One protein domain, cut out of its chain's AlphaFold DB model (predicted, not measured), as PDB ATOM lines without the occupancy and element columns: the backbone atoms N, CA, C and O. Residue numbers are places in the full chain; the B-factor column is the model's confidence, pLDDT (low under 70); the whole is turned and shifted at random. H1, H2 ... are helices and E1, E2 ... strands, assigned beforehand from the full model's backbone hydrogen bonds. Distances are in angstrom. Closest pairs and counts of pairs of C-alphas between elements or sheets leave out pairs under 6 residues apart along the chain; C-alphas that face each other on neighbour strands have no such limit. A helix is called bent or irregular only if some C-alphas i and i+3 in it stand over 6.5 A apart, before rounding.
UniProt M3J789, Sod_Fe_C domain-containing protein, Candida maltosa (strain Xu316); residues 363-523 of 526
ATOM      1  N   SER A 363       9.156 -16.961 -13.236       92.50
ATOM      2  CA  SER A 363       7.701 -16.919 -13.097       92.50
ATOM      3  C   SER A 363       7.285 -16.005 -11.943       92.50
ATOM      4  O   SER A 363       6.461 -15.115 -12.137       92.50
ATOM      5  N   MET A 364       7.923 -16.122 -10.770       92.50
ATOM      6  CA  MET A 364       7.679 -15.224  -9.634       92.50
ATOM      7  C   MET A 364       7.924 -13.755  -9.965       92.50
ATOM      8  O   MET A 364       7.084 -12.912  -9.649       92.50
ATOM      9  N   ALA A 365       9.069 -13.439 -10.572       93.19
ATOM     10  CA  ALA A 365       9.430 -12.069 -10.915       93.19
ATOM     11  C   ALA A 365       8.442 -11.479 -11.930       93.19
ATOM     12  O   ALA A 365       7.934 -10.375 -11.730       93.19
ATOM     13  N   HIS A 366       8.115 -12.246 -12.974       95.31
ATOM     14  CA  HIS A 366       7.154 -11.839 -13.994       95.31
ATOM     15  C   HIS A 366       5.750 -11.645 -13.414       95.31
ATOM     16  O   HIS A 366       5.141 -10.601 -13.630       95.31
ATOM     17  N   ASN A 367       5.241 -12.618 -12.654       96.25
ATOM     18  CA  ASN A 367       3.897 -12.566 -12.080       96.25
ATOM     19  C   ASN A 367       3.748 -11.396 -11.099       96.25
ATOM     20  O   ASN A 367       2.742 -10.691 -11.147       96.25
ATOM     21  N   ASN A 368       4.764 -11.139 -10.262       95.81
ATOM     22  CA  ASN A 368       4.780  -9.977  -9.370       95.81
ATOM     23  C   ASN A 368       4.772  -8.666 -10.151       95.81
ATOM     24  O   ASN A 368       3.945  -7.803  -9.876       95.81
ATOM     25  N   HIS A 369       5.654  -8.515 -11.141       96.56
ATOM     26  CA  HIS A 369       5.697  -7.298 -11.946       96.56
ATOM     27  C   HIS A 369       4.365  -7.057 -12.674       96.56
ATOM     28  O   HIS A 369       3.805  -5.968 -12.589       96.56
ATOM     29  N   PHE A 370       3.802  -8.099 -13.294       96.62
ATOM     30  CA  PHE A 370       2.504  -8.048 -13.967       96.62
ATOM     31  C   PHE A 370       1.362  -7.648 -13.018       96.62
ATOM     32  O   PHE A 370       0.468  -6.889 -13.409       96.62
ATOM     33  N   PHE A 371       1.396  -8.154 -11.781       97.00
ATOM     34  CA  PHE A 371       0.449  -7.823 -10.720       97.00
ATOM     35  C   PHE A 371       0.584  -6.381 -10.230       97.00
ATOM     36  O   PHE A 371      -0.432  -5.727 -10.043       97.00
ATOM     37  N   PHE A 372       1.794  -5.852 -10.053       96.69
ATOM     38  CA  PHE A 372       1.970  -4.462  -9.622       96.69
ATOM     39  C   PHE A 372       1.658  -3.453 -10.730       96.69
ATOM     40  O   PHE A 372       1.107  -2.395 -10.447       96.69
ATOM     41  N   GLU A 373       1.936  -3.786 -11.992       96.69
ATOM     42  CA  GLU A 373       1.674  -2.908 -13.142       96.69
ATOM     43  C   GLU A 373       0.185  -2.526 -13.280       96.69
ATOM     44  O   GLU A 373      -0.151  -1.448 -13.765       96.69
ATOM     45  N   GLN A 374      -0.727  -3.394 -12.839       95.38
ATOM     46  CA  GLN A 374      -2.174  -3.139 -12.869       95.38
ATOM     47  C   GLN A 374      -2.701  -2.394 -11.634       95.38
ATOM     48  O   GLN A 374      -3.906  -2.170 -11.568       95.38
ATOM     49  N   LEU A 375      -1.869  -2.052 -10.648       96.25
ATOM     50  CA  LEU A 375      -2.313  -1.364  -9.434       96.25
ATOM     51  C   LEU A 375      -2.079   0.145  -9.531       96.25
ATOM     52  O   LEU A 375      -1.125   0.614 -10.145       96.25
ATOM     53  N   THR A 376      -2.974   0.913  -8.919       96.31
ATOM     54  CA  THR A 376      -2.870   2.371  -8.778       96.31
ATOM     55  C   THR A 376      -3.542   2.814  -7.476       96.31
ATOM     56  O   THR A 376      -4.138   1.995  -6.778       96.31
ATOM     57  N   ASN A 377      -3.461   4.099  -7.129       95.56
ATOM     58  CA  ASN A 377      -4.179   4.646  -5.975       95.56
ATOM     59  C   ASN A 377      -5.694   4.421  -6.109       95.56
ATOM     60  O   ASN A 377      -6.233   4.526  -7.210       95.56
ATOM     61  N   ALA A 378      -6.395   4.184  -4.996       93.19
ATOM     62  CA  ALA A 378      -7.843   3.938  -5.002       93.19
ATOM     63  C   ALA A 378      -8.652   5.055  -5.691       93.19
ATOM     64  O   ALA A 378      -9.615   4.779  -6.405       93.19
ATOM     65  N   GLU A 379      -8.241   6.317  -5.517       94.44
ATOM     66  CA  GLU A 379      -8.889   7.475  -6.149       94.44
ATOM     67  C   GLU A 379      -8.806   7.408  -7.682       94.44
ATOM     68  O   GLU A 379      -9.812   7.585  -8.368       94.44
ATOM     69  N   ASP A 380      -7.629   7.069  -8.214       94.12
ATOM     70  CA  ASP A 380      -7.404   6.923  -9.653       94.12
ATOM     71  C   ASP A 380      -8.092   5.668 -10.202       94.12
ATOM     72  O   ASP A 380      -8.686   5.695 -11.281       94.12
ATOM     73  N   ALA A 381      -8.048   4.562  -9.454       93.06
ATOM     74  CA  ALA A 381      -8.681   3.304  -9.832       93.06
ATOM     75  C   ALA A 381     -10.198   3.474  -9.997       93.06
ATOM     76  O   ALA A 381     -10.753   2.999 -10.991       93.06
ATOM     77  N   ALA A 382     -10.846   4.230  -9.102       92.62
ATOM     78  CA  ALA A 382     -12.278   4.529  -9.149       92.62
ATOM     79  C   ALA A 382     -12.711   5.301 -10.412       92.62
ATOM     80  O   ALA A 382     -13.870   5.207 -10.833       92.62
ATOM     81  N   LEU A 383     -11.792   6.040 -11.048       94.00
ATOM     82  CA  LEU A 383     -12.033   6.721 -12.325       94.00
ATOM     83  C   LEU A 383     -11.976   5.761 -13.522       94.00
ATOM     84  O   LEU A 383     -12.522   6.060 -14.587       94.00
ATOM     85  N   THR A 384     -11.325   4.609 -13.367       94.19
ATOM     86  CA  THR A 384     -11.179   3.606 -14.424       94.19
ATOM     87  C   THR A 384     -12.283   2.555 -14.354       94.19
ATOM     88  O   THR A 384     -12.776   2.212 -13.281       94.19
ATOM     89  N   LYS A 385     -12.707   2.028 -15.510       93.06
ATOM     90  CA  LYS A 385     -13.735   0.978 -15.582       93.06
ATOM     91  C   LYS A 385     -13.364  -0.109 -16.591       93.06
ATOM     92  O   LYS A 385     -12.698   0.193 -17.588       93.06
ATOM     93  N   PRO A 386     -13.817  -1.359 -16.380       92.44
ATOM     94  CA  PRO A 386     -13.708  -2.415 -17.380       92.44
ATOM     95  C   PRO A 386     -14.300  -1.962 -18.713       92.44
ATOM     96  O   PRO A 386     -15.378  -1.364 -18.761       92.44
ATOM     97  N   SER A 387     -13.598  -2.239 -19.808       92.50
ATOM     98  CA  SER A 387     -14.099  -1.929 -21.143       92.50
ATOM     99  C   SER A 387     -15.363  -2.732 -21.441       92.50
ATOM    100  O   SER A 387     -15.527  -3.871 -21.003       92.50
ATOM    101  N   ARG A 388     -16.258  -2.161 -22.255       90.31
ATOM    102  CA  ARG A 388     -17.461  -2.868 -22.715       90.31
ATOM    103  C   ARG A 388     -17.115  -4.186 -23.418       90.31
ATOM    104  O   ARG A 388     -17.820  -5.167 -23.231       90.31
ATOM    105  N   PHE A 389     -16.017  -4.207 -24.169       90.19
ATOM    106  CA  PHE A 389     -15.536  -5.394 -24.875       90.19
ATOM    107  C   PHE A 389     -15.094  -6.514 -23.923       90.19
ATOM    108  O   PHE A 389     -15.410  -7.679 -24.155       90.19
ATOM    109  N   LEU A 390     -14.415  -6.165 -22.824       90.69
ATOM    110  CA  LEU A 390     -14.089  -7.122 -21.766       90.69
ATOM    111  C   LEU A 390     -15.360  -7.745 -21.185       90.69
ATOM    112  O   LEU A 390     -15.459  -8.964 -21.078       90.69
ATOM    113  N   MET A 391     -16.336  -6.900 -20.846       91.75
ATOM    114  CA  MET A 391     -17.597  -7.349 -20.258       91.75
ATOM    115  C   MET A 391     -18.388  -8.243 -21.215       91.75
ATOM    116  O   MET A 391     -18.875  -9.284 -20.796       91.75
ATOM    117  N   GLU A 392     -18.445  -7.905 -22.502       89.62
ATOM    118  CA  GLU A 392     -19.101  -8.727 -23.526       89.62
ATOM    119  C   GLU A 392     -18.474 -10.125 -23.633       89.62
ATOM    120  O   GLU A 392     -19.188 -11.126 -23.643       89.62
ATOM    121  N   LYS A 393     -17.138 -10.225 -23.617       89.50
ATOM    122  CA  LYS A 393     -16.454 -11.528 -23.600       89.50
ATOM    123  C   LYS A 393     -16.724 -12.321 -22.320       89.50
ATOM    124  O   LYS A 393     -16.827 -13.547 -22.372       89.50
ATOM    125  N   LEU A 394     -16.828 -11.641 -21.178       90.69
ATOM    126  CA  LEU A 394     -17.115 -12.256 -19.880       90.69
ATOM    127  C   LEU A 394     -18.542 -12.806 -19.775       90.69
ATOM    128  O   LEU A 394     -18.752 -13.777 -19.046       90.69
ATOM    129  N   MET A 395     -19.494 -12.283 -20.556       87.44
ATOM    130  CA  MET A 395     -20.859 -12.821 -20.598       87.44
ATOM    131  C   MET A 395     -20.894 -14.297 -21.020       87.44
ATOM    132  O   MET A 395     -21.748 -15.043 -20.553       87.44
ATOM    133  N   HIS A 396     -19.937 -14.759 -21.835       84.38
ATOM    134  CA  HIS A 396     -19.808 -16.178 -22.199       84.38
ATOM    135  C   HIS A 396     -19.366 -17.089 -21.040       84.38
ATOM    136  O   HIS A 396     -19.399 -18.308 -21.183       84.38
ATOM    137  N   GLN A 397     -18.915 -16.513 -19.925       83.56
ATOM    138  CA  GLN A 397     -18.476 -17.204 -18.708       83.56
ATOM    139  C   GLN A 397     -19.450 -16.984 -17.538       83.56
ATOM    140  O   GLN A 397     -19.039 -17.088 -16.375       83.56
ATOM    141  N   ASP A 398     -20.707 -16.646 -17.844       84.94
ATOM    142  CA  ASP A 398     -21.777 -16.345 -16.885       84.94
ATOM    143  C   ASP A 398     -21.435 -15.191 -15.926       84.94
ATOM    144  O   ASP A 398     -21.844 -15.185 -14.768       84.94
ATOM    145  N   VAL A 399     -20.646 -14.218 -16.392       90.00
ATOM    146  CA  VAL A 399     -20.310 -13.006 -15.637       90.00
ATOM    147  C   VAL A 399     -20.999 -11.821 -16.303       90.00
ATOM    148  O   VAL A 399     -20.596 -11.380 -17.380       90.00
ATOM    149  N   LEU A 400     -22.068 -11.330 -15.674       87.19
ATOM    150  CA  LEU A 400     -22.928 -10.276 -16.226       87.19
ATOM    151  C   LEU A 400     -22.431  -8.869 -15.885       87.19
ATOM    152  O   LEU A 400     -22.609  -7.934 -16.665       87.19
ATOM    153  N   ASP A 401     -21.814  -8.713 -14.717       90.56
ATOM    154  CA  ASP A 401     -21.360  -7.434 -14.198       90.56
ATOM    155  C   ASP A 401     -19.981  -7.536 -13.529       90.56
ATOM    156  O   ASP A 401     -19.398  -8.605 -13.329       90.56
ATOM    157  N   VAL A 402     -19.421  -6.367 -13.215       91.19
ATOM    158  CA  VAL A 402     -18.106  -6.256 -12.567       91.19
ATOM    159  C   VAL A 402     -18.147  -6.824 -11.146       91.19
ATOM    160  O   VAL A 402     -17.137  -7.316 -10.649       91.19
ATOM    161  N   HIS A 403     -19.315  -6.787 -10.500       92.31
ATOM    162  CA  HIS A 403     -19.502  -7.329  -9.161       92.31
ATOM    163  C   HIS A 403     -19.364  -8.855  -9.151       92.31
ATOM    164  O   HIS A 403     -18.599  -9.393  -8.357       92.31
ATOM    165  N   GLN A 404     -20.008  -9.555 -10.084       93.38
ATOM    166  CA  GLN A 404     -19.857 -10.999 -10.257       93.38
ATOM    167  C   GLN A 404     -18.435 -11.371 -10.667       93.38
ATOM    168  O   GLN A 404     -17.923 -12.396 -10.218       93.38
ATOM    169  N   LEU A 405     -17.765 -10.544 -11.483       93.81
ATOM    170  CA  LEU A 405     -16.353 -10.757 -11.805       93.81
ATOM    171  C   LEU A 405     -15.493 -10.723 -10.534       93.81
ATOM    172  O   LEU A 405     -14.690 -11.634 -10.317       93.81
ATOM    173  N   ARG A 406     -15.695  -9.700  -9.694       94.62
ATOM    174  CA  ARG A 406     -15.036  -9.549  -8.392       94.62
ATOM    175  C   ARG A 406     -15.284 -10.775  -7.527       94.62
ATOM    176  O   ARG A 406     -14.332 -11.435  -7.131       94.62
ATOM    177  N   GLU A 407     -16.545 -11.111  -7.273       94.06
ATOM    178  CA  GLU A 407     -16.903 -12.246  -6.421       94.06
ATOM    179  C   GLU A 407     -16.298 -13.550  -6.935       94.06
ATOM    180  O   GLU A 407     -15.688 -14.285  -6.165       94.06
ATOM    181  N   LYS A 408     -16.376 -13.823  -8.241       94.38
ATOM    182  CA  LYS A 408     -15.818 -15.044  -8.831       94.38
ATOM    183  C   LYS A 408     -14.303 -15.124  -8.641       94.38
ATOM    184  O   LYS A 408     -13.804 -16.176  -8.250       94.38
ATOM    185  N   MET A 409     -13.566 -14.037  -8.875       94.88
ATOM    186  CA  MET A 409     -12.109 -14.029  -8.699       94.88
ATOM    187  C   MET A 409     -11.686 -14.111  -7.232       94.88
ATOM    188  O   MET A 409     -10.780 -14.881  -6.910       94.88
ATOM    189  N   LEU A 410     -12.338 -13.354  -6.346       95.06
ATOM    190  CA  LEU A 410     -12.006 -13.362  -4.923       95.06
ATOM    191  C   LEU A 410     -12.365 -14.707  -4.284       95.06
ATOM    192  O   LEU A 410     -11.524 -15.286  -3.606       95.06
ATOM    193  N   ASN A 411     -13.531 -15.278  -4.603       95.00
ATOM    194  CA  ASN A 411     -13.919 -16.608  -4.129       95.00
ATOM    195  C   ASN A 411     -12.946 -17.690  -4.615       95.00
ATOM    196  O   ASN A 411     -12.651 -18.625  -3.873       95.00
ATOM    197  N   LEU A 412     -12.422 -17.590  -5.844       94.19
ATOM    198  CA  LEU A 412     -11.383 -18.509  -6.318       94.19
ATOM    199  C   LEU A 412     -10.092 -18.367  -5.503       94.19
ATOM    200  O   LEU A 412      -9.515 -19.379  -5.112       94.19
ATOM    201  N   ALA A 413      -9.652 -17.143  -5.213       93.81
ATOM    202  CA  ALA A 413      -8.450 -16.898  -4.418       93.81
ATOM    203  C   ALA A 413      -8.611 -17.356  -2.958       93.81
ATOM    204  O   ALA A 413      -7.697 -17.962  -2.400       93.81
ATOM    205  N   GLU A 414      -9.764 -17.109  -2.335       92.19
ATOM    206  CA  GLU A 414     -10.060 -17.510  -0.955       92.19
ATOM    207  C   GLU A 414     -10.129 -19.028  -0.796       92.19
ATOM    208  O   GLU A 414      -9.481 -19.570   0.099       92.19
ATOM    209  N   ASN A 415     -10.832 -19.711  -1.704       90.75
ATOM    210  CA  ASN A 415     -10.956 -21.172  -1.693       90.75
ATOM    211  C   ASN A 415      -9.676 -21.893  -2.144       90.75
ATOM    212  O   ASN A 415      -9.591 -23.118  -2.054       90.75
ATOM    213  N   SER A 416      -8.682 -21.158  -2.646       88.81
ATOM    214  CA  SER A 416      -7.386 -21.728  -2.995       88.81
ATOM    215  C   SER A 416      -6.556 -21.981  -1.745       88.81
ATOM    216  O   SER A 416      -6.273 -21.067  -0.964       88.81
ATOM    217  N   TYR A 417      -6.136 -23.234  -1.587       81.31
ATOM    218  CA  TYR A 417      -5.220 -23.650  -0.537       81.31
ATOM    219  C   TYR A 417      -3.780 -23.267  -0.886       81.31
ATOM    220  O   TYR A 417      -3.342 -23.409  -2.028       81.31
ATOM    221  N   GLY A 418      -3.035 -22.816   0.123       84.94
ATOM    222  CA  GLY A 418      -1.639 -22.420  -0.025       84.94
ATOM    223  C   GLY A 418      -1.470 -21.070  -0.717       84.94
ATOM    224  O   GLY A 418      -2.279 -20.158  -0.545       84.94
ATOM    225  N   GLN A 419      -0.389 -20.957  -1.482       89.75
ATOM    226  CA  GLN A 419       0.068 -19.728  -2.122       89.75
ATOM    227  C   GLN A 419      -0.066 -19.844  -3.643       89.75
ATOM    228  O   GLN A 419      -0.062 -20.946  -4.197       89.75
ATOM    229  N   GLY A 420      -0.201 -18.716  -4.335       93.75
ATOM    230  CA  GLY A 420      -0.346 -18.723  -5.786       93.75
ATOM    231  C   GLY A 420      -0.999 -17.472  -6.352       93.75
ATOM    232  O   GLY A 420      -1.013 -16.400  -5.740       93.75
ATOM    233  N   TRP A 421      -1.521 -17.642  -7.559       96.25
ATOM    234  CA  TRP A 421      -1.999 -16.576  -8.420       96.25
ATOM    235  C   TRP A 421      -3.325 -16.961  -9.064       96.25
ATOM    236  O   TRP A 421      -3.460 -18.056  -9.607       96.25
ATOM    237  N   ILE A 422      -4.282 -16.036  -9.086       96.88
ATOM    238  CA  ILE A 422      -5.468 -16.167  -9.936       96.88
ATOM    239  C   ILE A 422      -5.289 -15.269 -11.152       96.88
ATOM    240  O   ILE A 422      -5.132 -14.059 -11.010       96.88
ATOM    241  N   PHE A 423      -5.355 -15.846 -12.345       97.12
ATOM    242  CA  PHE A 423      -5.287 -15.114 -13.602       97.12
ATOM    243  C   PHE A 423      -6.622 -15.158 -14.338       97.12
ATOM    244  O   PHE A 423      -7.262 -16.206 -14.439       97.12
ATOM    245  N   LEU A 424      -7.007 -14.027 -14.919       96.19
ATOM    246  CA  LEU A 424      -7.941 -13.980 -16.036       96.19
ATOM    247  C   LEU A 424      -7.114 -13.976 -17.319       96.19
ATOM    248  O   LEU A 424      -6.354 -13.035 -17.549       96.19
ATOM    249  N   VAL A 425      -7.249 -15.018 -18.134       95.38
ATOM    250  CA  VAL A 425      -6.508 -15.165 -19.392       95.38
ATOM    251  C   VAL A 425      -7.447 -15.168 -20.589       95.38
ATOM    252  O   VAL A 425      -8.572 -15.660 -20.505       95.38
ATOM    253  N   GLU A 426      -6.968 -14.653 -21.712       93.44
ATOM    254  CA  GLU A 426      -7.567 -14.828 -23.030       93.44
ATOM    255  C   GLU A 426      -6.860 -15.964 -23.768       93.44
ATOM    256  O   GLU A 426      -5.635 -15.979 -23.872       93.44
ATOM    257  N   THR A 427      -7.632 -16.936 -24.253       91.12
ATOM    258  CA  THR A 427      -7.118 -18.074 -25.023       91.12
ATOM    259  C   THR A 427      -7.012 -17.735 -26.514       91.12
ATOM    260  O   THR A 427      -7.566 -16.738 -26.979       91.12
ATOM    261  N   SER A 428      -6.376 -18.610 -27.302       88.38
ATOM    262  CA  SER A 428      -6.305 -18.499 -28.773       88.38
ATOM    263  C   SER A 428      -7.673 -18.342 -29.449       88.38
ATOM    264  O   SER A 428      -7.789 -17.706 -30.495       88.38
ATOM    265  N   ASP A 429      -8.721 -18.883 -28.825       88.06
ATOM    266  CA  ASP A 429     -10.100 -18.825 -29.313       88.06
ATOM    267  C   ASP A 429     -10.797 -17.495 -28.973       88.06
ATOM    268  O   ASP A 429     -12.009 -17.370 -29.157       88.06
ATOM    269  N   LYS A 430     -10.056 -16.510 -28.440       87.56
ATOM    270  CA  LYS A 430     -10.557 -15.208 -27.960       87.56
ATOM    271  C   LYS A 430     -11.574 -15.327 -26.821       87.56
ATOM    272  O   LYS A 430     -12.365 -14.411 -26.582       87.56
ATOM    273  N   LYS A 431     -11.569 -16.466 -26.123       90.44
ATOM    274  CA  LYS A 431     -12.409 -16.730 -24.951       90.44
ATOM    275  C   LYS A 431     -11.636 -16.412 -23.683       90.44
ATOM    276  O   LYS A 431     -10.435 -16.650 -23.603       90.44
ATOM    277  N   LEU A 432     -12.349 -15.923 -22.676       92.81
ATOM    278  CA  LEU A 432     -11.775 -15.677 -21.360       92.81
ATOM    279  C   LEU A 432     -11.878 -16.923 -20.487       92.81
ATOM    280  O   LEU A 432     -12.885 -17.633 -20.526       92.81
ATOM    281  N   LYS A 433     -10.841 -17.184 -19.695       92.81
ATOM    282  CA  LYS A 433     -10.769 -18.295 -18.747       92.81
ATOM    283  C   LYS A 433     -10.120 -17.834 -17.444       92.81
ATOM    284  O   LYS A 433      -9.164 -17.064 -17.458       92.81
ATOM    285  N   PHE A 434     -10.620 -18.346 -16.325       94.31
ATOM    286  CA  PHE A 434      -9.988 -18.185 -15.019       94.31
ATOM    287  C   PHE A 434      -8.999 -19.328 -14.794       94.31
ATOM    288  O   PHE A 434      -9.356 -20.498 -14.953       94.31
ATOM    289  N   LEU A 435      -7.762 -18.994 -14.437       94.12
ATOM    290  CA  LEU A 435      -6.718 -19.952 -14.093       94.12
ATOM    291  C   LEU A 435      -6.275 -19.722 -12.654       94.12
ATOM    292  O   LEU A 435      -5.947 -18.602 -12.276       94.12
ATOM    293  N   ASN A 436      -6.248 -20.798 -11.874       94.25
ATOM    294  CA  ASN A 436      -5.634 -20.813 -10.557       94.25
ATOM    295  C   ASN A 436      -4.256 -21.463 -10.663       94.25
ATOM    296  O   ASN A 436      -4.158 -22.682 -10.766       94.25
ATOM    297  N   CYS A 437      -3.214 -20.644 -10.694       94.12
ATOM    298  CA  CYS A 437      -1.834 -21.084 -10.789       94.12
ATOM    299  C   CYS A 437      -1.235 -21.176  -9.387       94.12
ATOM    300  O   CYS A 437      -0.946 -20.159  -8.756       94.12
ATOM    301  N   MET A 438      -1.021 -22.400  -8.906       90.25
ATOM    302  CA  MET A 438      -0.459 -22.627  -7.578       90.25
ATOM    303  C   MET A 438       1.031 -22.300  -7.551       90.25
ATOM    304  O   MET A 438       1.752 -22.508  -8.531       90.25
ATOM    305  N   ASN A 439       1.500 -21.822  -6.401       89.69
ATOM    306  CA  ASN A 439       2.869 -21.387  -6.175       89.69
ATOM    307  C   ASN A 439       3.338 -20.421  -7.283       89.69
ATOM    308  O   ASN A 439       2.885 -19.281  -7.371       89.69
ATOM    309  N   ASP A 440       4.272 -20.868  -8.113       89.94
ATOM    310  CA  ASP A 440       4.904 -20.142  -9.210       89.94
ATOM    311  C   ASP A 440       4.422 -20.588 -10.594       89.94
ATOM    312  O   ASP A 440       5.117 -20.412 -11.592       89.94
ATOM    313  N   GLY A 441       3.219 -21.152 -10.674       91.62
ATOM    314  CA  GLY A 441       2.597 -21.482 -11.948       91.62
ATOM    315  C   GLY A 441       2.517 -20.273 -12.886       91.62
ATOM    316  O   GLY A 441       2.293 -19.137 -12.459       91.62
ATOM    317  N   THR A 442       2.702 -20.527 -14.178       93.56
ATOM    318  CA  THR A 442       2.646 -19.495 -15.215       93.56
ATOM    319  C   THR A 442       1.345 -19.570 -16.025       93.56
ATOM    320  O   THR A 442       0.929 -20.669 -16.402       93.56
ATOM    321  N   PRO A 443       0.697 -18.437 -16.353       94.38
ATOM    322  CA  PRO A 443      -0.535 -18.446 -17.143       94.38
ATOM    323  C   PRO A 443      -0.308 -18.762 -18.631       94.38
ATOM    324  O   PRO A 443      -1.268 -19.061 -19.337       94.38
ATOM    325  N   TYR A 444       0.937 -18.699 -19.116       92.38
ATOM    326  CA  TYR A 444       1.256 -18.775 -20.548       92.38
ATOM    327  C   TYR A 444       1.247 -20.189 -21.130       92.38
ATOM    328  O   TYR A 444       0.992 -20.359 -22.317       92.38
ATOM    329  N   THR A 445       1.560 -21.209 -20.326       88.31
ATOM    330  CA  THR A 445       1.680 -22.590 -20.809       88.31
ATOM    331  C   THR A 445       1.057 -23.583 -19.845       88.31
ATOM    332  O   THR A 445       1.378 -23.606 -18.655       88.31
ATOM    333  N   TYR A 446       0.218 -24.479 -20.368       85.12
ATOM    334  CA  TYR A 446      -0.374 -25.557 -19.579       85.12
ATOM    335  C   TYR A 446       0.674 -26.446 -18.883       85.12
ATOM    336  O   TYR A 446       0.441 -26.870 -17.752       85.12
ATOM    337  N   LEU A 447       1.857 -26.663 -19.476       83.00
ATOM    338  CA  LEU A 447       2.895 -27.558 -18.935       83.00
ATOM    339  C   LEU A 447       3.429 -27.115 -17.571       83.00
ATOM    340  O   LEU A 447       3.839 -27.943 -16.756       83.00
ATOM    341  N   LYS A 448       3.455 -25.803 -17.341       86.94
ATOM    342  CA  LYS A 448       4.013 -25.185 -16.133       86.94
ATOM    343  C   LYS A 448       3.028 -24.244 -15.445       86.94
ATOM    344  O   LYS A 448       3.408 -23.353 -14.696       86.94
ATOM    345  N   SER A 449       1.744 -24.467 -15.685       86.38
ATOM    346  CA  SER A 449       0.667 -23.658 -15.116       86.38
ATOM    347  C   SER A 449       0.344 -24.006 -13.663       86.38
ATOM    348  O   SER A 449      -0.301 -23.214 -12.985       86.38
ATOM    349  N   HIS A 450       0.811 -25.165 -13.179       87.94
ATOM    350  CA  HIS A 450       0.608 -25.654 -11.808       87.94
ATOM    351  C   HIS A 450      -0.863 -25.545 -11.352       87.94
ATOM    352  O   HIS A 450      -1.153 -25.093 -10.250       87.94
ATOM    353  N   LEU A 451      -1.802 -25.931 -12.223       88.06
ATOM    354  CA  LEU A 451      -3.246 -25.774 -11.978       88.06
ATOM    355  C   LEU A 451      -3.820 -26.763 -10.953       88.06
ATOM    356  O   LEU A 451      -4.941 -26.578 -10.487       88.06
ATOM    357  N   LEU A 452      -3.102 -27.849 -10.657       84.94
ATOM    358  CA  LEU A 452      -3.549 -28.886  -9.731       84.94
ATOM    359  C   LEU A 452      -2.486 -29.173  -8.687       84.94
ATOM    360  O   LEU A 452      -1.319 -29.381  -9.022       84.94
ATOM    361  N   ASP A 453      -2.943 -29.299  -7.446       80.88
ATOM    362  CA  ASP A 453      -2.143 -29.847  -6.365       80.88
ATOM    363  C   ASP A 453      -2.179 -31.379  -6.434       80.88
ATOM    364  O   ASP A 453      -3.241 -32.001  -6.385       80.88
ATOM    365  N   LEU A 454      -1.003 -31.992  -6.559       79.00
ATOM    366  CA  LEU A 454      -0.833 -33.448  -6.613       79.00
ATOM    367  C   LEU A 454      -0.340 -34.039  -5.286       79.00
ATOM    368  O   LEU A 454      -0.028 -35.239  -5.245       79.00
ATOM    369  N   ASN A 455      -0.231 -33.211  -4.241       75.38
ATOM    370  CA  ASN A 455       0.097 -33.643  -2.884       75.38
ATOM    371  C   ASN A 455      -1.127 -34.239  -2.171       75.38
ATOM    372  O   ASN A 455      -0.977 -35.162  -1.373       75.38
ATOM    373  N   GLY A 456      -2.327 -33.739  -2.482       75.88
ATOM    374  CA  GLY A 456      -3.598 -34.263  -1.981       75.88
ATOM    375  C   GLY A 456      -4.131 -35.477  -2.753       75.88
ATOM    376  O   GLY A 456      -3.524 -35.977  -3.703       75.88
ATOM    377  N   GLY A 457      -5.310 -35.952  -2.343       75.12
ATOM    378  CA  GLY A 457      -6.058 -36.968  -3.088       75.12
ATOM    379  C   GLY A 457      -6.487 -36.449  -4.464       75.12
ATOM    380  O   GLY A 457      -6.950 -35.317  -4.592       75.12
ATOM    381  N   ILE A 458      -6.329 -37.274  -5.500       79.12
ATOM    382  CA  ILE A 458      -6.678 -36.917  -6.880       79.12
ATOM    383  C   ILE A 458      -8.054 -37.504  -7.209       79.12
ATOM    384  O   ILE A 458      -8.245 -38.716  -7.141       79.12
ATOM    385  N   ASN A 459      -8.992 -36.643  -7.601       87.62
ATOM    386  CA  ASN A 459     -10.310 -37.054  -8.086       87.62
ATOM    387  C   ASN A 459     -10.240 -37.530  -9.547       87.62
ATOM    388  O   ASN A 459      -9.318 -37.183 -10.284       87.62
ATOM    389  N   GLU A 460     -11.254 -38.264 -10.006       90.62
ATOM    390  CA  GLU A 460     -11.314 -38.755 -11.391       90.62
ATOM    391  C   GLU A 460     -11.262 -37.617 -12.427       90.62
ATOM    392  O   GLU A 460     -10.536 -37.711 -13.415       90.62
ATOM    393  N   SER A 461     -11.940 -36.496 -12.163       89.06
ATOM    394  CA  SER A 461     -11.890 -35.299 -13.012       89.06
ATOM    395  C   SER A 461     -10.473 -34.736 -13.148       89.06
ATOM    396  O   SER A 461     -10.034 -34.378 -14.242       89.06
ATOM    397  N   ASN A 462      -9.732 -34.699 -12.040       87.00
ATOM    398  CA  ASN A 462      -8.352 -34.228 -12.000       87.00
ATOM    399  C   ASN A 462      -7.438 -35.168 -12.794       87.00
ATOM    400  O   ASN A 462      -6.568 -34.709 -13.533       87.00
ATOM    401  N   TYR A 463      -7.666 -36.477 -12.689       87.56
ATOM    402  CA  TYR A 463      -6.934 -37.475 -13.462       87.56
ATOM    403  C   TYR A 463      -7.192 -37.342 -14.972       87.56
ATOM    404  O   TYR A 463      -6.246 -37.291 -15.756       87.56
ATOM    405  N   GLN A 464      -8.455 -37.208 -15.386       92.19
ATOM    406  CA  GLN A 464      -8.822 -37.000 -16.793       92.19
ATOM    407  C   GLN A 464      -8.209 -35.710 -17.363       92.19
ATOM    408  O   GLN A 464      -7.738 -35.683 -18.504       92.19
ATOM    409  N   PHE A 465      -8.158 -34.646 -16.559       88.69
ATOM    410  CA  PHE A 465      -7.506 -33.397 -16.940       88.69
ATOM    411  C   PHE A 465      -5.992 -33.570 -17.156       88.69
ATOM    412  O   PHE A 465      -5.456 -33.086 -18.155       88.69
ATOM    413  N   LEU A 466      -5.305 -34.308 -16.277       87.38
ATOM    414  CA  LEU A 466      -3.879 -34.624 -16.435       87.38
ATOM    415  C   LEU A 466      -3.605 -35.456 -17.691       87.38
ATOM    416  O   LEU A 466      -2.667 -35.146 -18.425       87.38
ATOM    417  N   GLU A 467      -4.423 -36.473 -17.969       90.44
ATOM    418  CA  GLU A 467      -4.285 -37.271 -19.194       90.44
ATOM    419  C   GLU A 467      -4.505 -36.416 -20.445       90.44
ATOM    420  O   GLU A 467      -3.731 -36.504 -21.397       90.44
ATOM    421  N   THR A 468      -5.475 -35.500 -20.420       90.88
ATOM    422  CA  THR A 468      -5.684 -34.552 -21.523       90.88
ATOM    423  C   THR A 468      -4.444 -33.683 -21.749       90.88
ATOM    424  O   THR A 468      -3.975 -33.566 -22.879       90.88
ATOM    425  N   MET A 469      -3.856 -33.117 -20.689       88.56
ATOM    426  CA  MET A 469      -2.628 -32.317 -20.806       88.56
ATOM    427  C   MET A 469      -1.433 -33.137 -21.300       88.56
ATOM    428  O   MET A 469      -0.626 -32.639 -22.082       88.56
ATOM    429  N   LYS A 470      -1.328 -34.404 -20.893       88.88
ATOM    430  CA  LYS A 470      -0.290 -35.320 -21.376       88.88
ATOM    431  C   LYS A 470      -0.435 -35.600 -22.871       88.88
ATOM    432  O   LYS A 470       0.568 -35.584 -23.576       88.88
ATOM    433  N   GLN A 471      -1.657 -35.804 -23.368       91.62
ATOM    434  CA  GLN A 471      -1.901 -35.966 -24.806       91.62
ATOM    435  C   GLN A 471      -1.550 -34.696 -25.589       91.62
ATOM    436  O   GLN A 471      -0.891 -34.782 -26.621       91.62
ATOM    437  N   LYS A 472      -1.901 -33.511 -25.070       88.94
ATOM    438  CA  LYS A 472      -1.488 -32.231 -25.672       88.94
ATOM    439  C   LYS A 472       0.032 -32.096 -25.769       88.94
ATOM    440  O   LYS A 472       0.544 -31.703 -26.813       88.94
ATOM    441  N   ALA A 473       0.742 -32.484 -24.708       85.69
ATOM    442  CA  ALA A 473       2.201 -32.452 -24.667       85.69
ATOM    443  C   ALA A 473       2.836 -33.415 -25.682       85.69
ATOM    444  O   ALA A 473       3.815 -33.063 -26.330       85.69
ATOM    445  N   LEU A 474       2.270 -34.617 -25.845       89.12
ATOM    446  CA  LEU A 474       2.735 -35.594 -26.837       89.12
ATOM    447  C   LEU A 474       2.530 -35.111 -28.278       89.12
ATOM    448  O   LEU A 474       3.330 -35.444 -29.148       89.12
ATOM    449  N   ASN A 475       1.490 -34.311 -28.510       91.19
ATOM    450  CA  ASN A 475       1.180 -33.730 -29.814       91.19
ATOM    451  C   ASN A 475       1.937 -32.419 -30.102       91.19
ATOM    452  O   ASN A 475       1.689 -31.811 -31.140       91.19
ATOM    453  N   ASP A 476       2.822 -31.976 -29.199       86.56
ATOM    454  CA  ASP A 476       3.543 -30.693 -29.274       86.56
ATOM    455  C   ASP A 476       2.605 -29.490 -29.516       86.56
ATOM    456  O   ASP A 476       2.905 -28.545 -30.251       86.56
ATOM    457  N   GLU A 477       1.411 -29.535 -28.911       87.00
ATOM    458  CA  GLU A 477       0.419 -28.473 -29.048       87.00
ATOM    459  C   GLU A 477       0.897 -27.219 -28.306       87.00
ATOM    460  O   GLU A 477       1.175 -27.254 -27.101       87.00
ATOM    461  N   LYS A 478       0.980 -26.100 -29.033       85.75
ATOM    462  CA  LYS A 478       1.395 -24.801 -28.494       85.75
ATOM    463  C   LYS A 478       0.241 -24.098 -27.791       85.75
ATOM    464  O   LYS A 478      -0.897 -24.143 -28.249       85.75
ATOM    465  N   ASP A 479       0.575 -23.405 -26.710       86.06
ATOM    466  CA  ASP A 479      -0.358 -22.596 -25.933       86.06
ATOM    467  C   ASP A 479      -0.115 -21.107 -26.211       86.06
ATOM    468  O   ASP A 479       1.033 -20.677 -26.341       86.06
ATOM    469  N   TYR A 480      -1.195 -20.339 -26.319       90.12
ATOM    470  CA  TYR A 480      -1.166 -18.903 -26.624       90.12
ATOM    471  C   TYR A 480      -2.041 -18.111 -25.648       90.12
ATOM    472  O   TYR A 480      -2.656 -17.114 -26.023       90.12
ATOM    473  N   ASN A 481      -2.130 -18.573 -24.401       92.12
ATOM    474  CA  ASN A 481      -2.849 -17.857 -23.355       92.12
ATOM    475  C   ASN A 481      -2.167 -16.520 -23.047       92.12
ATOM    476  O   ASN A 481      -0.966 -16.464 -22.775       92.12
ATOM    477  N   LEU A 482      -2.958 -15.452 -23.027       94.12
ATOM    478  CA  LEU A 482      -2.517 -14.107 -22.684       94.12
ATOM    479  C   LEU A 482      -3.170 -13.673 -21.365       94.12
ATOM    480  O   LEU A 482      -4.396 -13.570 -21.306       94.12
ATOM    481  N   PRO A 483      -2.402 -13.432 -20.289       95.81
ATOM    482  CA  PRO A 483      -2.954 -12.937 -19.038       95.81
ATOM    483  C   PRO A 483      -3.382 -11.476 -19.172       95.81
ATOM    484  O   PRO A 483      -2.665 -10.638 -19.715       95.81
ATOM    485  N   ILE A 484      -4.554 -11.166 -18.626       95.69
ATOM    486  CA  ILE A 484      -5.174  -9.838 -18.676       95.69
ATOM    487  C   ILE A 484      -5.176  -9.200 -17.283       95.69
ATOM    488  O   ILE A 484      -4.760  -8.052 -17.118       95.69
ATOM    489  N   LEU A 485      -5.592  -9.969 -16.274       96.88
ATOM    490  CA  LEU A 485      -5.683  -9.551 -14.875       96.88
ATOM    491  C   LEU A 485      -5.098 -10.644 -13.977       96.88
ATOM    492  O   LEU A 485      -5.343 -11.826 -14.217       96.88
ATOM    493  N   ALA A 486      -4.352 -10.252 -12.947       97.00
ATOM    494  CA  ALA A 486      -3.783 -11.158 -11.952       97.00
ATOM    495  C   ALA A 486      -4.208 -10.771 -10.535       97.00
ATOM    496  O   ALA A 486      -4.325  -9.594 -10.216       97.00
ATOM    497  N   ILE A 487      -4.380 -11.752  -9.659       96.94
ATOM    498  CA  ILE A 487      -4.560 -11.555  -8.221       96.94
ATOM    499  C   ILE A 487      -3.491 -12.373  -7.513       96.94
ATOM    500  O   ILE A 487      -3.442 -13.597  -7.658       96.94
ATOM    501  N   ASN A 488      -2.636 -11.685  -6.761       96.38
ATOM    502  CA  ASN A 488      -1.624 -12.305  -5.921       96.38
ATOM    503  C   ASN A 488      -2.222 -12.602  -4.545       96.38
ATOM    504  O   ASN A 488      -2.590 -11.664  -3.838       96.38
ATOM    505  N   TYR A 489      -2.308 -13.876  -4.163       94.88
ATOM    506  CA  TYR A 489      -2.761 -14.273  -2.826       94.88
ATOM    507  C   TYR A 489      -1.644 -14.888  -1.976       94.88
ATOM    508  O   TYR A 489      -1.921 -15.573  -0.994       94.88
ATOM    509  N   TRP A 490      -0.383 -14.647  -2.334       95.06
ATOM    510  CA  TRP A 490       0.747 -15.051  -1.515       95.06
ATOM    511  C   TRP A 490       0.766 -14.338  -0.164       95.06
ATOM    512  O   TRP A 490       0.579 -13.128  -0.067       95.06
ATOM    513  N   ASP A 491       1.119 -15.095   0.865       92.56
ATOM    514  CA  ASP A 491       1.229 -14.652   2.253       92.56
ATOM    515  C   ASP A 491       2.078 -13.384   2.433       92.56
ATOM    516  O   ASP A 491       1.710 -12.483   3.185       92.56
ATOM    517  N   TYR A 492       3.190 -13.265   1.697       92.62
ATOM    518  CA  TYR A 492       4.090 -12.108   1.799       92.62
ATOM    519  C   TYR A 492       3.462 -10.788   1.326       92.62
ATOM    520  O   TYR A 492       4.013  -9.733   1.623       92.62
ATOM    521  N   MET A 493       2.332 -10.829   0.610       93.38
ATOM    522  CA  MET A 493       1.616  -9.621   0.189       93.38
ATOM    523  C   MET A 493       0.747  -9.021   1.287       93.38
ATOM    524  O   MET A 493       0.526  -7.817   1.273       93.38
ATOM    525  N   TYR A 494       0.227  -9.834   2.209       94.00
ATOM    526  CA  TYR A 494      -0.809  -9.370   3.133       94.00
ATOM    527  C   TYR A 494      -0.519  -9.644   4.604       94.00
ATOM    528  O   TYR A 494      -1.076  -8.950   5.449       94.00
ATOM    529  N   ILE A 495       0.343 -10.609   4.949       94.62
ATOM    530  CA  ILE A 495       0.564 -10.984   6.354       94.62
ATOM    531  C   ILE A 495       1.075  -9.811   7.193       94.62
ATOM    532  O   ILE A 495       0.668  -9.686   8.347       94.62
ATOM    533  N   ASN A 496       1.930  -8.951   6.635       95.00
ATOM    534  CA  ASN A 496       2.494  -7.824   7.380       95.00
ATOM    535  C   ASN A 496       1.429  -6.789   7.778       95.00
ATOM    536  O   ASN A 496       1.489  -6.269   8.890       95.00
ATOM    537  N   ASP A 497       0.449  -6.536   6.908       95.88
ATOM    538  CA  ASP A 497      -0.541  -5.467   7.101       95.88
ATOM    539  C   ASP A 497      -1.871  -5.981   7.677       95.88
ATOM    540  O   ASP A 497      -2.509  -5.311   8.486       95.88
ATOM    541  N   TYR A 498      -2.287  -7.184   7.278       95.12
ATOM    542  CA  TYR A 498      -3.599  -7.766   7.584       95.12
ATOM    543  C   TYR A 498      -3.520  -8.984   8.517       95.12
ATOM    544  O   TYR A 498      -4.545  -9.515   8.954       95.12
ATOM    545  N   GLY A 499      -2.312  -9.454   8.838       92.94
ATOM    546  CA  GLY A 499      -2.103 -10.658   9.637       92.94
ATOM    547  C   GLY A 499      -2.494 -11.951   8.911       92.94
ATOM    548  O   GLY A 499      -2.876 -11.971   7.743       92.94
ATOM    549  N   VAL A 500      -2.406 -13.072   9.630       89.44
ATOM    550  CA  VAL A 500      -2.585 -14.423   9.061       89.44
ATOM    551  C   VAL A 500      -4.023 -14.681   8.590       89.44
ATOM    552  O   VAL A 500      -4.236 -15.360   7.589       89.44
ATOM    553  N   THR A 501      -5.021 -14.125   9.280       91.06
ATOM    554  CA  THR A 501      -6.449 -14.314   8.966       91.06
ATOM    555  C   THR A 501      -7.011 -13.256   8.016       91.06
ATOM    556  O   THR A 501      -8.168 -13.348   7.618       91.06
ATOM    557  N   GLY A 502      -6.220 -12.247   7.650       92.69
ATOM    558  CA  GLY A 502      -6.689 -11.072   6.915       92.69
ATOM    559  C   GLY A 502      -6.728 -11.209   5.393       92.69
ATOM    560  O   GLY A 502      -6.894 -10.207   4.700       92.69
ATOM    561  N   LYS A 503      -6.598 -12.428   4.850       93.50
ATOM    562  CA  LYS A 503      -6.586 -12.696   3.401       93.50
ATOM    563  C   LYS A 503      -7.813 -12.108   2.687       93.50
ATOM    564  O   LYS A 503      -7.656 -11.425   1.681       93.50
ATOM    565  N   SER A 504      -9.017 -12.327   3.219       93.81
ATOM    566  CA  SER A 504     -10.271 -11.813   2.641       93.81
ATOM    567  C   SER A 504     -10.343 -10.286   2.626       93.81
ATOM    568  O   SER A 504     -10.776  -9.684   1.644       93.81
ATOM    569  N   GLU A 505      -9.882  -9.643   3.702       95.38
ATOM    570  CA  GLU A 505      -9.865  -8.182   3.796       95.38
ATOM    571  C   GLU A 505      -8.878  -7.576   2.793       95.38
ATOM    572  O   GLU A 505      -9.229  -6.644   2.065       95.38
ATOM    573  N   TYR A 506      -7.677  -8.155   2.701       96.31
ATOM    574  CA  TYR A 506      -6.678  -7.797   1.699       96.31
ATOM    575  C   TYR A 506      -7.237  -7.924   0.281       96.31
ATOM    576  O   TYR A 506      -7.177  -6.968  -0.487       96.31
ATOM    577  N   LEU A 507      -7.828  -9.071  -0.058       95.88
ATOM    578  CA  LEU A 507      -8.389  -9.336  -1.381       95.88
ATOM    579  C   LEU A 507      -9.509  -8.353  -1.746       95.88
ATOM    580  O   LEU A 507      -9.574  -7.879  -2.881       95.88
ATOM    581  N   SER A 508     -10.363  -8.005  -0.779       94.62
ATOM    582  CA  SER A 508     -11.407  -7.001  -0.973       94.62
ATOM    583  C   SER A 508     -10.821  -5.623  -1.280       94.62
ATOM    584  O   SER A 508     -11.247  -5.002  -2.248       94.62
ATOM    585  N   LYS A 509      -9.847  -5.157  -0.486       95.38
ATOM    586  CA  LYS A 509      -9.211  -3.838  -0.664       95.38
ATOM    587  C   LYS A 509      -8.341  -3.769  -1.915       95.38
ATOM    588  O   LYS A 509      -8.287  -2.733  -2.573       95.38
ATOM    589  N   LEU A 510      -7.680  -4.869  -2.264       95.44
ATOM    590  CA  LEU A 510      -6.880  -4.999  -3.477       95.44
ATOM    591  C   LEU A 510      -7.715  -4.703  -4.728       95.44
ATOM    592  O   LEU A 510      -7.240  -4.024  -5.635       95.44
ATOM    593  N   TRP A 511      -8.958  -5.193  -4.768       95.50
ATOM    594  CA  TRP A 511      -9.845  -4.998  -5.913       95.50
ATOM    595  C   TRP A 511     -10.101  -3.517  -6.220       95.50
ATOM    596  O   TRP A 511     -10.145  -3.121  -7.385       95.50
ATOM    597  N   ASP A 512     -10.198  -2.694  -5.176       95.19
ATOM    598  CA  ASP A 512     -10.462  -1.257  -5.286       95.19
ATOM    599  C   ASP A 512      -9.265  -0.469  -5.849       95.19
ATOM    600  O   ASP A 512      -9.408   0.698  -6.201       95.19
ATOM    601  N   HIS A 513      -8.096  -1.104  -5.970       96.50
ATOM    602  CA  HIS A 513      -6.861  -0.506  -6.489       96.50
ATOM    603  C   HIS A 513      -6.525  -0.962  -7.920       96.50
ATOM    604  O   HIS A 513      -5.460  -0.631  -8.442       96.50
ATOM    605  N   ILE A 514      -7.410  -1.723  -8.576       96.81
ATOM    606  CA  ILE A 514      -7.180  -2.216  -9.939       96.81
ATOM    607  C   ILE A 514      -7.366  -1.083 -10.956       96.81
ATOM    608  O   ILE A 514      -8.452  -0.531 -11.126       96.81
ATOM    609  N   ASN A 515      -6.305  -0.793 -11.705       96.75
ATOM    610  CA  ASN A 515      -6.313   0.121 -12.835       96.75
ATOM    611  C   ASN A 515      -6.870  -0.567 -14.088       96.75
ATOM    612  O   ASN A 515      -6.152  -1.226 -14.851       96.75
ATOM    613  N   TRP A 516      -8.154  -0.353 -14.361       95.75
ATOM    614  CA  TRP A 516      -8.816  -0.975 -15.505       95.75
ATOM    615  C   TRP A 516      -8.287  -0.494 -16.857       95.75
ATOM    616  O   TRP A 516      -8.434  -1.215 -17.839       95.75
ATOM    617  N   ASN A 517      -7.623   0.663 -16.946       95.25
ATOM    618  CA  ASN A 517      -7.024   1.104 -18.209       95.25
ATOM    619  C   ASN A 517      -5.858   0.203 -18.633       95.25
ATOM    620  O   ASN A 517      -5.714  -0.075 -19.822       95.25
ATOM    621  N   VAL A 518      -5.048  -0.274 -17.682       95.50
ATOM    622  CA  VAL A 518      -3.961  -1.232 -17.953       95.50
ATOM    623  C   VAL A 518      -4.549  -2.574 -18.381       95.50
ATOM    624  O   VAL A 518      -4.183  -3.107 -19.426       95.50
ATOM    625  N   VAL A 519      -5.538  -3.068 -17.632       95.06
ATOM    626  CA  VAL A 519      -6.254  -4.318 -17.934       95.06
ATOM    627  C   VAL A 519      -6.885  -4.270 -19.333       95.06
ATOM    628  O   VAL A 519      -6.722  -5.192 -20.128       95.06
ATOM    629  N   ASN A 520      -7.539  -3.161 -19.682       94.31
ATOM    630  CA  ASN A 520      -8.175  -2.970 -20.985       94.31
ATOM    631  C   ASN A 520      -7.169  -2.931 -22.148       94.31
ATOM    632  O   ASN A 520      -7.502  -3.370 -23.246       94.31
ATOM    633  N   LYS A 521      -5.951  -2.419 -21.928       94.00
ATOM    634  CA  LYS A 521      -4.885  -2.391 -22.945       94.00
ATOM    635  C   LYS A 521      -4.299  -3.772 -23.236       94.00
ATOM    636  O   LYS A 521      -3.794  -3.981 -24.331       94.00
ATOM    637  N   ARG A 522      -4.353  -4.693 -22.269       93.75
ATOM    638  CA  ARG A 522      -3.836  -6.065 -22.406       93.75
ATOM    639  C   ARG A 522      -4.760  -6.980 -23.212       93.75
ATOM    640  O   ARG A 522      -4.318  -8.028 -23.672       93.75
ATOM    641  N   LEU A 523      -6.029  -6.604 -23.383       89.38
ATOM    642  CA  LEU A 523      -6.964  -7.344 -24.228       89.38
ATOM    643  C   LEU A 523      -6.532  -7.295 -25.685       89.38
ATOM    644  O   LEU A 523      -6.173  -6.233 -26.195       89.38
TER     645      LEU A 523
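AT A GLANCE: This is residues 363 to 523 of the 526 residues of the protein "Sod_Fe_C domain-containing protein" of Candida maltosa (strain Xu316) (UniProt M3J789). A small, twisted sheet of three strands forms the core, with H1 over one face, H4 over the other and H8 along the edge strand E3. H7 packs on H4 with H6 across it, while H5, at the far end of a long link, lies off to the side near one end of the longest axis, with H2 near the other end. The 161 printed residues hold eight named helices and three named strands, in the order H1 H2 H3 H4 E1 E2 H5 E3 H6 H7 H8; the sheet order is E2, E1, E3, all antiparallel, and the class is mixed. The whole is compact, with a radius of gyration of the C-alphas of 16.1 A and spans of 49 by 37 by 29 A.

HOW THE PARTS SIT: The hairpin of E1, residues 420 to 426, and E2, residues 432 to 438, has N 423 and O 435 within hydrogen-bond range at 2.8 A. E3, residues 482 to 488, is E1's other neighbour, with N 424 and O 485 at 2.8 A. H1, residues 363 to 373, runs across the strands, 8.8 A over the sheet; the C-alphas of Phe 371 and Ala 486 are the closest to E3, 5.5 A. H4, residues 402 to 415, lies on the opposite face at a height of 10.2 A. With H8, residues 516 to 522, these make three layers, helices on both faces of a sheet. H8 is over E3; their closest C-alphas, Ile 484 and Arg 522, are 5.5 A apart. H7, residues 503 to 511, touches H4 at a shallow tilt of 29 degrees, opposite ways, closest at C-alphas 410 and 507, 6.5 A. H6, residues 491 to 498, touches H7 about perpendicular, 87 degrees, closest at C-alphas 494 and 506, 6.2 A. H3, residues 388 to 395, only grazes the sheet. H2, residues 378 to 383, and H5, residues 460 to 474, are not on it. E2, H5 and E3 form a split strand-helix-strand unit, E1 between the strands, with a right-handed crossover. Every O i to N i+4 pair is within hydrogen-bond range in H1, H3, H4, H5, H7 and H8, but 1 of 2 in H2 and 2 of 4 in H6.

IN THESE COORDINATES: H1 begins at C-alpha 363, (7.701, -16.919, -13.097), and H8 ends at C-alpha 522, (-3.836, -6.065, -22.406). H5 measures 21.1 A, H4 19.8 A, E1 and E2 19.1 A each. H6 is irregular: C-alphas 493 and 496 are 7.5 A apart.

THE WHOLE: The C-alphas farthest apart, Glu 379 and Leu 474, are 49.2 A apart. The link E2 to H5 is long; residues 455 to 461 stand free. The printed part has no cut, and no printed residue is under 70 in pLDDT.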